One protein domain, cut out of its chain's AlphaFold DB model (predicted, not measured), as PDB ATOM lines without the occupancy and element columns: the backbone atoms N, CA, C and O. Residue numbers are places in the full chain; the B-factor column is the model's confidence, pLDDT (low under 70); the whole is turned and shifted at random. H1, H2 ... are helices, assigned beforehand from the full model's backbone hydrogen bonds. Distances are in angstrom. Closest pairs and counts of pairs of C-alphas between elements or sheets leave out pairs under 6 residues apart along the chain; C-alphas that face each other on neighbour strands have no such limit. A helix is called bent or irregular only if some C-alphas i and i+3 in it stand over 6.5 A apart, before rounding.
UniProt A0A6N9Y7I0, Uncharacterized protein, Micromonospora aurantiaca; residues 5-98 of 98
ATOM      1  N   THR A   5      80.558 104.428 192.645       92.75
ATOM      2  CA  THR A   5      81.610 105.273 193.217       92.75
ATOM      3  C   THR A   5      81.230 106.743 193.103       92.75
ATOM      4  O   THR A   5      81.332 107.483 194.079       92.75
ATOM      5  N   ARG A   6      80.717 107.171 191.942       94.44
ATOM      6  CA  ARG A   6      80.224 108.545 191.756       94.44
ATOM      7  C   ARG A   6      79.094 108.866 192.735       94.44
ATOM      8  O   ARG A   6      79.123 109.918 193.364       94.44
ATOM      9  N   ALA A   7      78.125 107.965 192.891       95.44
ATOM     10  CA  ALA A   7      77.008 108.159 193.815       95.44
ATOM     11  C   ALA A   7      77.458 108.221 195.287       95.44
ATOM     12  O   ALA A   7      76.885 108.973 196.071       95.44
ATOM     13  N   ALA A   8      78.476 107.445 195.674       97.06
ATOM     14  CA  ALA A   8      79.069 107.517 197.008       97.06
ATOM     15  C   ALA A   8      79.815 108.841 197.241       97.06
ATOM     16  O   ALA A   8      79.667 109.436 198.303       97.06
ATOM     17  N   ILE A   9      80.538 109.348 196.235       97.75
ATOM     18  CA  ILE A   9      81.183 110.666 196.316       97.75
ATOM     19  C   ILE A   9      80.138 111.765 196.497       97.75
ATOM     20  O   ILE A   9      80.285 112.577 197.399       97.75
ATOM     21  N   VAL A  10      79.074 111.791 195.684       98.00
ATOM     22  CA  VAL A  10      78.030 112.826 195.795       98.00
ATOM     23  C   VAL A  10      77.409 112.843 197.195       98.00
ATOM     24  O   VAL A  10      77.268 113.916 197.765       98.00
ATOM     25  N   ARG A  11      77.140 111.674 197.792       97.94
ATOM     26  CA  ARG A  11      76.680 111.587 199.190       97.94
ATOM     27  C   ARG A  11      77.679 112.189 200.181       97.94
ATOM     28  O   ARG A  11      77.286 112.994 201.010       97.94
ATOM     29  N   ALA A  12      78.965 111.862 200.057       97.75
ATOM     30  CA  ALA A  12      79.993 112.429 200.930       97.75
ATOM     31  C   ALA A  12      80.133 113.959 200.775       97.75
ATOM     32  O   ALA A  12      80.449 114.659 201.736       97.75
ATOM     33  N   LEU A  13      79.902 114.494 199.570       97.94
ATOM     34  CA  LEU A  13      79.884 115.939 199.324       97.94
ATOM     35  C   LEU A  13      78.654 116.614 199.944       97.94
ATOM     36  O   LEU A  13      78.784 117.712 200.481       97.94
ATOM     37  N   ASP A  14      77.498 115.954 199.901       97.94
ATOM     38  CA  ASP A  14      76.274 116.419 200.557       97.94
ATOM     39  C   ASP A  14      76.436 116.485 202.082       97.94
ATOM     40  O   ASP A  14      76.132 117.509 202.695       97.94
ATOM     41  N   ASP A  15      77.053 115.462 202.683       97.44
ATOM     42  CA  ASP A  15      77.386 115.458 204.110       97.44
ATOM     43  C   ASP A  15      78.342 116.610 204.478       97.44
ATOM     44  O   ASP A  15      78.171 117.270 205.504       97.44
ATOM     45  N   LEU A  16      79.353 116.896 203.648       96.44
ATOM     46  CA  LEU A  16      80.260 118.029 203.873       96.44
ATOM     47  C   LEU A  16      79.539 119.378 203.797       96.44
ATOM     48  O   LEU A  16      79.812 120.259 204.618       96.44
ATOM     49  N   TRP A  17      78.630 119.539 202.835       96.69
ATOM     50  CA  TRP A  17      77.807 120.739 202.701       96.69
ATOM     51  C   TRP A  17      76.911 120.938 203.927       96.69
ATOM     52  O   TRP A  17      76.902 122.018 204.519       96.69
ATOM     53  N   ALA A  18      76.235 119.877 204.376       96.69
ATOM     54  CA  ALA A  18      75.405 119.900 205.579       96.69
ATOM     55  C   ALA A  18      76.199 120.270 206.849       96.69
ATOM     56  O   ALA A  18      75.645 120.865 207.771       96.69
ATOM     57  N   ASN A  19      77.504 119.976 206.877       94.69
ATOM     58  CA  ASN A  19      78.422 120.326 207.965       94.69
ATOM     59  C   ASN A  19      79.108 121.700 207.801       94.69
ATOM     60  O   ASN A  19      79.980 122.049 208.596       94.69
ATOM     61  N   GLY A  20      78.719 122.494 206.799       92.38
ATOM     62  CA  GLY A  20      79.159 123.882 206.633       92.38
ATOM     63  C   GLY A  20      80.408 124.084 205.773       92.38
ATOM     64  O   GLY A  20      80.940 125.195 205.749       92.38
ATOM     65  N   CYS A  21      80.885 123.064 205.050       92.50
ATOM     66  CA  CYS A  21      81.913 123.266 204.028       92.50
ATOM     67  C   CYS A  21      81.283 123.944 202.791       92.50
ATOM     68  O   CYS A  21      80.336 123.393 202.233       92.50
ATOM     69  N   PRO A  22      81.789 125.103 202.324       91.12
ATOM     70  CA  PRO A  22      81.132 125.887 201.276       91.12
ATOM     71  C   PRO A  22      81.405 125.396 199.843       91.12
ATOM     72  O   PRO A  22      80.616 125.671 198.943       91.12
ATOM     73  N   VAL A  23      82.514 124.687 199.599       93.81
ATOM     74  CA  VAL A  23      82.928 124.255 198.247       93.81
ATOM     75  C   VAL A  23      81.963 123.248 197.592       93.81
ATOM     76  O   VAL A  23      81.684 123.403 196.400       93.81
ATOM     77  N   PRO A  24      81.433 122.222 198.287       95.81
ATOM     78  CA  PRO A  24      80.516 121.249 197.697       95.81
ATOM     79  C   PRO A  24      79.051 121.717 197.684       95.81
ATOM     80  O   PRO A  24      78.153 120.939 198.007       95.81
ATOM     81  N   ALA A  25      78.798 122.968 197.281       95.06
ATOM     82  CA  ALA A  25      77.441 123.473 197.079       95.06
ATOM     83  C   ALA A  25      76.617 122.514 196.187       95.06
ATOM     84  O   ALA A  25      77.191 121.924 195.259       95.06
ATOM     85  N   PRO A  26      75.302 122.333 196.428       95.75
ATOM     86  CA  PRO A  26      74.483 121.323 195.749       95.75
ATOM     87  C   PRO A  26      74.601 121.330 194.218       95.75
ATOM     88  O   PRO A  26      74.736 120.283 193.585       95.75
ATOM     89  N   GLU A  27      74.656 122.513 193.606       95.25
ATOM     90  CA  GLU A  27      74.818 122.710 192.162       95.25
ATOM     91  C   GLU A  27      76.185 122.268 191.601       95.25
ATOM     92  O   GLU A  27      76.381 122.217 190.383       95.25
ATOM     93  N   HIS A  28      77.167 121.983 192.456       95.56
ATOM     94  CA  HIS A  28      78.535 121.628 192.073       95.56
ATOM     95  C   HIS A  28      78.898 120.176 192.379       95.56
ATOM     96  O   HIS A  28      79.865 119.676 191.799       95.56
ATOM     97  N   GLN A  29      78.135 119.477 193.222       97.00
ATOM     98  CA  GLN A  29      78.475 118.138 193.722       97.00
ATOM     99  C   GLN A  29      78.716 117.124 192.597       97.00
ATOM    100  O   GLN A  29      79.734 116.430 192.581       97.00
ATOM    101  N   GLU A  30      77.828 117.082 191.602       96.94
ATOM    102  CA  GLU A  30      77.968 116.190 190.449       96.94
ATOM    103  C   GLU A  30      79.257 116.461 189.659       96.94
ATOM    104  O   GLU A  30      80.027 115.548 189.349       96.94
ATOM    105  N   ARG A  31      79.538 117.739 189.383       97.31
ATOM    106  CA  ARG A  31      80.725 118.158 188.630       97.31
ATOM    107  C   ARG A  31      82.011 117.928 189.430       97.31
ATOM    108  O   ARG A  31      83.032 117.561 188.845       97.31
ATOM    109  N   LEU A  32      81.976 118.132 190.748       97.50
ATOM    110  CA  LEU A  32      83.085 117.838 191.660       97.50
ATOM    111  C   LEU A  32      83.397 116.341 191.658       97.50
ATOM    112  O   LEU A  32      84.566 115.972 191.523       97.50
ATOM    113  N   ALA A  33      82.371 115.488 191.714       97.38
ATOM    114  CA  ALA A  33      82.531 114.043 191.619       97.38
ATOM    115  C   ALA A  33      83.174 113.632 190.284       97.38
ATOM    116  O   ALA A  33      84.176 112.912 190.276       97.38
ATOM    117  N   ASP A  34      82.680 114.153 189.159       96.56
ATOM    118  CA  ASP A  34      83.200 113.820 187.828       96.56
ATOM    119  C   ASP A  34      84.667 114.254 187.647       96.56
ATOM    120  O   ASP A  34      85.518 113.489 187.168       96.56
ATOM    121  N   VAL A  35      85.003 115.481 188.066       97.06
ATOM    122  CA  VAL A  35      86.386 115.983 188.039       97.06
ATOM    123  C   VAL A  35      87.274 115.163 188.972       97.06
ATOM    124  O   VAL A  35      88.396 114.814 188.581       97.06
ATOM    125  N   GLY A  36      86.772 114.839 190.164       96.69
ATOM    126  CA  GLY A  36      87.465 114.075 191.192       96.69
ATOM    127  C   GLY A  36      87.852 112.679 190.727       96.69
ATOM    128  O   GLY A  36      89.042 112.355 190.685       96.69
ATOM    129  N   VAL A  37      86.875 111.893 190.267       95.94
ATOM    130  CA  VAL A  37      87.086 110.534 189.741       95.94
ATOM    131  C   VAL A  37      88.097 110.547 188.597       95.94
ATOM    132  O   VAL A  37      89.070 109.784 188.595       95.94
ATOM    133  N   ARG A  38      87.921 111.455 187.627       94.75
ATOM    134  CA  ARG A  38      88.826 111.567 186.475       94.75
ATOM    135  C   ARG A  38      90.255 111.891 186.909       94.75
ATOM    136  O   ARG A  38      91.211 111.296 186.394       94.75
ATOM    137  N   ARG A  39      90.423 112.852 187.825       94.31
ATOM    138  CA  ARG A  39      91.735 113.274 188.341       94.31
ATOM    139  C   ARG A  39      92.409 112.146 189.109       94.31
ATOM    140  O   ARG A  39      93.587 111.894 188.835       94.31
ATOM    141  N   TRP A  40      91.671 111.459 189.978       94.38
ATOM    142  CA  TRP A  40      92.164 110.349 190.789       94.38
ATOM    143  C   TRP A  40      92.682 109.200 189.923       94.38
ATOM    144  O   TRP A  40      93.839 108.805 190.054       94.38
ATOM    145  N   ARG A  41      91.879 108.735 188.956       92.44
ATOM    146  CA  ARG A  41      92.260 107.644 188.039       92.44
ATOM    147  C   ARG A  41      93.432 108.020 187.124       92.44
ATOM    148  O   ARG A  41      94.267 107.189 186.789       92.44
ATOM    149  N   SER A  42      93.549 109.295 186.748       92.19
ATOM    150  CA  SER A  42      94.626 109.776 185.866       92.19
ATOM    151  C   SER A  42      95.934 110.119 186.588       92.19
ATOM    152  O   SER A  42      96.848 110.649 185.948       92.19
ATOM    153  N   VAL A  43      96.044 109.901 187.903       90.25
ATOM    154  CA  VAL A  43      97.208 110.358 188.679       90.25
ATOM    155  C   VAL A  43      98.504 109.668 188.242       90.25
ATOM    156  O   VAL A  43      99.485 110.355 187.961       90.25
ATOM    157  N   ALA A  44      98.491 108.342 188.057       85.38
ATOM    158  CA  ALA A  44      99.674 107.582 187.650       85.38
ATOM    159  C   ALA A  44     100.229 108.077 186.305       85.38
ATOM    160  O   ALA A  44     101.422 108.338 186.175       85.38
ATOM    161  N   ARG A  45      99.349 108.314 185.324       88.75
ATOM    162  CA  ARG A  45      99.729 108.851 184.009       88.75
ATOM    163  C   ARG A  45     100.367 110.240 184.112       88.75
ATOM    164  O   ARG A  45     101.370 110.502 183.458       88.75
ATOM    165  N   ARG A  46      99.809 111.133 184.937       86.94
ATOM    166  CA  ARG A  46     100.320 112.510 185.105       86.94
ATOM    167  C   ARG A  46     101.660 112.569 185.825       86.94
ATOM    168  O   ARG A  46     102.427 113.496 185.594       86.94
ATOM    169  N   HIS A  47     101.949 111.566 186.646       89.75
ATOM    170  CA  HIS A  47     103.198 111.456 187.395       89.75
ATOM    171  C   HIS A  47     104.161 110.424 186.793       89.75
ATOM    172  O   HIS A  47     105.044 109.939 187.493       89.75
ATOM    173  N   ARG A  48     104.024 110.102 185.494       89.69
ATOM    174  CA  ARG A  48     104.915 109.190 184.742       89.69
ATOM    175  C   ARG A  48     105.104 107.824 185.419       89.69
ATOM    176  O   ARG A  48     106.200 107.280 185.445       89.69
ATOM    177  N   GLY A  49     104.040 107.299 186.019       84.50
ATOM    178  CA  GLY A  49     104.059 106.031 186.749       84.50
ATOM    179  C   GLY A  49     104.676 106.106 188.148       84.50
ATOM    180  O   GLY A  49     104.697 105.095 188.844       84.50
ATOM    181  N   ARG A  50     105.138 107.280 188.608       88.31
ATOM    182  CA  ARG A  50     105.631 107.447 189.980       88.31
ATOM    183  C   ARG A  50     104.509 107.155 190.974       88.31
ATOM    184  O   ARG A  50     103.440 107.765 190.913       88.31
ATOM    185  N   ARG A  51     104.785 106.261 191.926       85.88
ATOM    186  CA  ARG A  51     103.884 105.975 193.044       85.88
ATOM    187  C   ARG A  51     103.890 107.165 194.002       85.88
ATOM    188  O   ARG A  51     104.931 107.518 194.546       85.88
ATOM    189  N   LEU A  52     102.734 107.802 194.152       90.25
ATOM    190  CA  LEU A  52     102.526 108.890 195.103       90.25
ATOM    191  C   LEU A  52     101.998 108.340 196.428       90.25
ATOM    192  O   LEU A  52     101.248 107.360 196.426       90.25
ATOM    193  N   SER A  53     102.339 108.997 197.536       92.56
ATOM    194  CA  SER A  53     101.629 108.781 198.801       92.56
ATOM    195  C   SER A  53     100.177 109.263 198.702       92.56
ATOM    196  O   SER A  53      99.835 110.061 197.823       92.56
ATOM    197  N   THR A  54      99.314 108.813 199.615       91.19
ATOM    198  CA  THR A  54      97.918 109.274 199.691       91.19
ATOM    199  C   THR A  54      97.840 110.796 199.813       91.19
ATOM    200  O   THR A  54      97.141 111.427 199.024       91.19
ATOM    201  N   ASP A  55      98.652 111.406 200.680       94.06
ATOM    202  CA  ASP A  55      98.707 112.868 200.830       94.06
ATOM    203  C   ASP A  55      99.107 113.575 199.531       94.06
ATOM    204  O   ASP A  55      98.527 114.592 199.154       94.06
ATOM    205  N   GLN A  56     100.068 113.018 198.790       95.00
ATOM    206  CA  GLN A  56     100.467 113.567 197.496       95.00
ATOM    207  C   GLN A  56      99.357 113.441 196.444       95.00
ATOM    208  O   GLN A  56      99.217 114.342 195.613       95.00
ATOM    209  N   ARG A  57      98.561 112.359 196.472       95.44
ATOM    210  CA  ARG A  57      97.376 112.198 195.610       95.44
ATOM    211  C   ARG A  57      96.283 113.201 195.984       95.44
ATOM    212  O   ARG A  57      95.721 113.812 195.081       95.44
ATOM    213  N   ILE A  58      96.034 113.420 197.276       96.75
ATOM    214  CA  ILE A  58      95.073 114.420 197.772       96.75
ATOM    215  C   ILE A  58      95.496 115.821 197.325       96.75
ATOM    216  O   ILE A  58      94.719 116.515 196.681       96.75
ATOM    217  N   GLN A  59      96.749 116.215 197.554       96.12
ATOM    218  CA  GLN A  59      97.260 117.529 197.142       96.12
ATOM    219  C   GLN A  59      97.208 117.738 195.622       96.12
ATOM    220  O   GLN A  59      96.976 118.834 195.112       96.12
ATOM    221  N   ASP A  60      97.419 116.671 194.860       95.94
ATOM    222  CA  ASP A  60      97.255 116.695 193.417       95.94
ATOM    223  C   ASP A  60      95.787 116.837 192.974       95.94
ATOM    224  O   ASP A  60      95.507 117.557 192.007       95.94
ATOM    225  N   LEU A  61      94.859 116.215 193.703       97.12
ATOM    226  CA  LEU A  61      93.425 116.373 193.504       97.12
ATOM    227  C   LEU A  61      92.962 117.796 193.848       97.12
ATOM    228  O   LEU A  61      92.287 118.396 193.017       97.12
ATOM    229  N   VAL A  62      93.404 118.373 194.970       97.31
ATOM    230  CA  VAL A  62      93.142 119.777 195.354       97.31
ATOM    231  C   VAL A  62      93.511 120.723 194.218       97.31
ATOM    232  O   VAL A  62      92.669 121.475 193.732       97.31
ATOM    233  N   ARG A  63      94.742 120.613 193.696       95.19
ATOM    234  CA  ARG A  63      95.187 121.402 192.532       95.19
ATOM    235  C   ARG A  63      94.290 121.195 191.313       95.19
ATOM    236  O   ARG A  63      94.089 122.118 190.529       95.19
ATOM    237  N   GLY A  64      93.797 119.976 191.119       95.31
ATOM    238  CA  GLY A  64      92.894 119.625 190.032       95.31
ATOM    239  C   GLY A  64      91.497 120.231 190.160       95.31
ATOM    240  O   GLY A  64      90.943 120.615 189.131       95.31
ATOM    241  N   LEU A  65      90.958 120.308 191.379       96.75
ATOM    242  CA  LEU A  65      89.648 120.888 191.683       96.75
ATOM    243  C   LEU A  65      89.704 122.412 191.599       96.75
ATOM    244  O   LEU A  65      88.954 122.990 190.821       96.75
ATOM    245  N   VAL A  66      90.681 123.039 192.260       96.69
ATOM    246  CA  VAL A  66      90.942 124.483 192.146       96.69
ATOM    247  C   VAL A  66      91.060 124.892 190.677       96.69
ATOM    248  O   VAL A  66      90.396 125.809 190.221       96.69
ATOM    249  N   ALA A  67      91.830 124.147 189.881       94.62
ATOM    250  CA  ALA A  67      91.980 124.428 188.455       94.62
ATOM    251  C   ALA A  67      90.693 124.321 187.619       94.62
ATOM    252  O   ALA A  67      90.698 124.785 186.481       94.62
ATOM    253  N   ALA A  68      89.661 123.638 188.114       95.12
ATOM    254  CA  ALA A  68      88.414 123.393 187.394       95.12
ATOM    255  C   ALA A  68      87.273 124.330 187.818       95.12
ATOM    256  O   ALA A  68      86.357 124.548 187.020       95.12
ATOM    257  N   PHE A  69      87.319 124.841 189.048       94.50
ATOM    258  CA  PHE A  69      86.253 125.647 189.645       94.50
ATOM    259  C   PHE A  69      86.651 127.107 189.847       94.50
ATOM    260  O   PHE A  69      85.779 127.967 189.811       94.50
ATOM    261  N   GLU A  70      87.948 127.398 189.950       94.44
ATOM    262  CA  GLU A  70      88.434 128.749 190.210       94.44
ATOM    263  C   GLU A  70      89.011 129.370 188.933       94.44
ATOM    264  O   GLU A  70      89.926 128.791 188.328       94.44
ATOM    265  N   PRO A  71      88.508 130.544 188.503       90.12
ATOM    266  CA  PRO A  71      89.012 131.228 187.316       90.12
ATOM    267  C   PRO A  71      90.443 131.738 187.522       90.12
ATOM    268  O   PRO A  71      91.257 131.659 186.602       90.12
ATOM    269  N   ASP A  72      90.768 132.191 188.737       90.38
ATOM    270  CA  ASP A  72      92.119 132.576 189.128       90.38
ATOM    271  C   ASP A  72      92.575 131.795 190.366       90.38
ATOM    272  O   ASP A  72      92.119 131.999 191.490       90.38
ATOM    273  N   ARG A  73      93.544 130.904 190.151       86.62
ATOM    274  CA  ARG A  73      94.097 130.040 191.202       86.62
ATOM    275  C   ARG A  73      94.883 130.823 192.251       86.62
ATOM    276  O   ARG A  73      95.034 130.330 193.365       86.62
ATOM    277  N   ALA A  74      95.409 131.997 191.901       84.75
ATOM    278  CA  ALA A  74      96.168 132.834 192.823       84.75
ATOM    279  C   ALA A  74      95.267 133.474 193.891       84.75
ATOM    280  O   ALA A  74      95.750 133.809 194.972       84.75
ATOM    281  N   LEU A  75      93.965 133.594 193.613       87.94
ATOM    282  CA  LEU A  75      92.994 134.247 194.495       87.94
ATOM    283  C   LEU A  75      92.279 133.287 195.453       87.94
ATOM    284  O   LEU A  75      91.542 133.740 196.321       87.94
ATOM    285  N   VAL A  76      92.526 131.978 195.348       89.25
ATOM    286  CA  VAL A  76      91.884 130.965 196.204       89.25
ATOM    287  C   VAL A  76      92.218 131.172 197.679       89.25
ATOM    288  O   VAL A  76      91.351 131.033 198.539       89.25
ATOM    289  N   GLY A  77      93.469 131.526 197.991       89.06
ATOM    290  CA  GLY A  77      93.881 131.861 199.353       89.06
ATOM    291  C   GLY A  77      93.428 130.817 200.396       89.06
ATOM    292  O   GLY A  77      93.648 129.620 200.191       89.06
ATOM    293  N   PRO A  78      92.792 131.232 201.510       89.56
ATOM    294  CA  PRO A  78      92.316 130.325 202.560       89.56
ATOM    295  C   PRO A  78      91.287 129.271 202.118       89.56
ATOM    296  O   PRO A  78      91.236 128.211 202.745       89.56
ATOM    297  N   LEU A  79      90.531 129.512 201.035       88.12
ATOM    298  CA  LEU A  79      89.519 128.583 200.500       88.12
ATOM    299  C   LEU A  79      90.129 127.237 200.078       88.12
ATOM    300  O   LEU A  79      89.437 126.226 199.974       88.12
ATOM    301  N   VAL A  80      91.452 127.179 199.883       93.88
ATOM    302  CA  VAL A  80      92.163 125.928 199.589       93.88
ATOM    303  C   VAL A  80      91.915 124.852 200.653       93.88
ATOM    304  O   VAL A  80      91.918 123.671 200.321       93.88
ATOM    305  N   ARG A  81      91.644 125.240 201.908       93.75
ATOM    306  CA  ARG A  81      91.327 124.304 202.999       93.75
ATOM    307  C   ARG A  81      90.004 123.577 202.768       93.75
ATOM    308  O   ARG A  81      89.912 122.383 203.027       93.75
ATOM    309  N   ASP A  82      89.008 124.258 202.216       95.31
ATOM    310  CA  ASP A  82      87.730 123.637 201.871       95.31
ATOM    311  C   ASP A  82      87.883 122.692 200.674       95.31
ATOM    312  O   ASP A  82      87.342 121.585 200.666       95.31
ATOM    313  N   TYR A  83      88.724 123.060 199.702       97.06
ATOM    314  CA  TYR A  83      89.122 122.143 198.632       97.06
ATOM    315  C   TYR A  83      89.896 120.924 199.152       97.06
ATOM    316  O   TYR A  83      89.746 119.835 198.596       97.06
ATOM    317  N   GLU A  84      90.708 121.068 200.203       96.81
ATOM    318  CA  GLU A  84      91.358 119.942 200.884       96.81
ATOM    319  C   GLU A  84      90.338 119.011 201.546       96.81
ATOM    320  O   GLU A  84      90.451 117.795 201.375       96.81
ATOM    321  N   CYS A  85      89.323 119.547 202.231       95.88
ATOM    322  CA  CYS A  85      88.227 118.753 202.801       95.88
ATOM    323  C   CYS A  85      87.480 117.962 201.719       95.88
ATOM    324  O   CYS A  85      87.312 116.748 201.838       95.88
ATOM    325  N   VAL A  86      87.115 118.623 200.618       97.75
ATOM    326  CA  VAL A  86      86.453 117.980 199.472       97.75
ATOM    327  C   VAL A  86      87.343 116.910 198.837       97.75
ATOM    328  O   VAL A  86      86.885 115.806 198.541       97.75
ATOM    329  N   ALA A  87      88.632 117.199 198.645       98.12
ATOM    330  CA  ALA A  87      89.572 116.241 198.074       98.12
ATOM    331  C   ALA A  87      89.765 115.007 198.968       98.12
ATOM    332  O   ALA A  87      89.902 113.907 198.436       98.12
ATOM    333  N   ARG A  88      89.759 115.173 200.297       97.62
ATOM    334  CA  ARG A  88      89.808 114.062 201.260       97.62
ATOM    335  C   ARG A  88      88.562 113.187 201.168       97.62
ATOM    336  O   ARG A  88      88.716 111.997 200.945       97.62
ATOM    337  N   ALA A  89      87.365 113.773 201.194       97.62
ATOM    338  CA  ALA A  89      86.121 113.008 201.056       97.62
ATOM    339  C   ALA A  89      86.068 112.195 199.748       97.62
ATOM    340  O   ALA A  89      85.683 111.027 199.746       97.62
ATOM    341  N   ILE A  90      86.520 112.777 198.632       97.50
ATOM    342  CA  ILE A  90      86.649 112.045 197.364       97.50
ATOM    343  C   ILE A  90      87.685 110.920 197.491       97.50
ATOM    344  O   ILE A  90      87.426 109.802 197.055       97.50
ATOM    345  N   ALA A  91      88.865 111.212 198.044       96.75
ATOM    346  CA  ALA A  91      89.941 110.238 198.189       96.75
ATOM    347  C   ALA A  91      89.514 109.040 199.045       96.75
ATOM    348  O   ALA A  91      89.755 107.912 198.628       96.75
ATOM    349  N   ASP A  92      88.834 109.281 200.167       96.81
ATOM    350  CA  ASP A  92      88.358 108.246 201.084       96.81
ATOM    351  C   ASP A  92      87.448 107.259 200.346       96.81
ATOM    352  O   ASP A  92      87.749 106.064 200.290       96.81
ATOM    353  N   VAL A  93      86.422 107.765 199.648       96.75
ATOM    354  CA  VAL A  93      85.521 106.933 198.833       96.75
ATOM    355  C   VAL A  93      86.288 106.165 197.753       96.75
ATOM    356  O   VAL A  93      86.040 104.978 197.543       96.75
ATOM    357  N   MET A  94      87.228 106.821 197.067       94.38
ATOM    358  CA  MET A  94      88.013 106.181 196.011       94.38
ATOM    359  C   MET A  94      88.938 105.083 196.546       94.38
ATOM    360  O   MET A  94      89.153 104.103 195.844       94.38
ATOM    361  N   THR A  95      89.483 105.230 197.756       91.50
ATOM    362  CA  THR A  95      90.338 104.212 198.385       91.50
ATOM    363  C   THR A  95      89.557 103.072 199.022       91.50
ATOM    364  O   THR A  95      90.072 101.965 199.077       91.50
ATOM    365  N   SER A  96      88.323 103.303 199.479       86.25
ATOM    366  CA  SER A  96      87.447 102.237 199.988       86.25
ATOM    367  C   SER A  96      86.816 101.385 198.883       86.25
ATOM    368  O   SER A  96      86.270 100.324 199.173       86.25
ATOM    369  N   ALA A  97      86.846 101.859 197.634       72.12
ATOM    370  CA  ALA A  97      86.340 101.148 196.461       72.12
ATOM    371  C   ALA A  97      87.430 100.390 195.669       72.12
ATOM    372  O   ALA A  97      87.089  99.696 194.710       72.12
ATOM    373  N   GLU A  98      88.708 100.569 196.028       59.00
ATOM    374  CA  GLU A  98      89.872  99.817 195.515       59.00
ATOM    375  C   GLU A  98      90.047  98.502 196.298       59.00
ATOM    376  O   GLU A  98      90.370  97.485 195.643       59.00
TER     377      GLU A  98
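Overview. This is residues 5 to 98 of the 98 residues of an uncharacterized protein of Micromonospora aurantiaca (UniProt A0A6N9Y7I0). Two helices, H2 and H5, cross steeply at the core, and H1 and H4 pack on this crossed pair from opposite sides, each touching both. H3, a single short turn, lies near H4 at the end of the domain far from Ala 18. The printed part has 94 residues, with five named helices in the order H1, H2, H3, H4, H5 and no named strand; its class is all helix, and 70 residues are in the helices. The whole is compact, with a radius of gyration of the C-alphas of 12.5 A, and the C-alphas span 36 by 32 by 18 A.

Along the chain. H1 is residues 5 to 18, 20.1 A from first to last C-alpha, and begins with C-alpha 5 at (81.610, 105.273, 193.217). H2 is residues 26 to 41, 23.7 A long, with C-alpha 26 at (74.483, 121.323, 195.749); it is irregular, for C-alphas 27 and 30 are 7.4 A apart. H3 is residues 43 to 46, 5.2 A long. H4 is residues 54 to 69, 22.5 A long. H5, the longest helix, is residues 77 to 96, 30.3 A long, and ends with C-alpha 96 at (87.447, 102.237, 199.988). H5 is neither bent nor irregular, but only just: C-alphas 77 and 80 are 6.2 A apart.

Arrangement. H2 and H5 are the hubs, touching three helices each. They touch each other at a steep tilt of 63 degrees, the same way, with residues 33 to 40 of H2 and 87 to 94 of H5 alone; the closest C-alphas, those of Gly 36 and Ile 90, are 6.5 A apart. H1 touches H2 at a steep tilt of 46 degrees, opposite ways, with C-alphas 10 and 29 closest at 5.7 A. H1 also touches H5, with residues 86 to 94 of H5 alone, at a steep tilt of 40 degrees, opposite ways; the closest C-alphas, of Ile 9 and Ile 90, are 5.7 A apart. H4 touches H5 at a steep tilt of 58 degrees, opposite ways, with C-alphas 62 and 83 closest at 5.7 A. H4 touches H2 at a steep tilt of 48 degrees, opposite ways, with C-alphas 39 and 61 closest at 6.3 A. The helix packing is mostly crossed. H3 and H4 are close but not clearly touching, with C-alphas 43 and 57 closest at 7.2 A, while H2 and H3 meet only through their link. H1 is apart from H3 and H4, and H3 from H5. In H1 and H4 every O i to N i+4 pair is within hydrogen-bond range, in H2 10 of 12 and in H5 14 of 16; H3 is too short for such a pair.

Size, cuts and confidence. The C-alphas farthest apart, of Ala 18 and Arg 48, are 37.7 A apart. The printed part has no cut. The link from H2 to H3 is tight, the other three are short, and no link is long. The mean pLDDT of the printed part is 93.4; residue 98, the chain's last, is under 70.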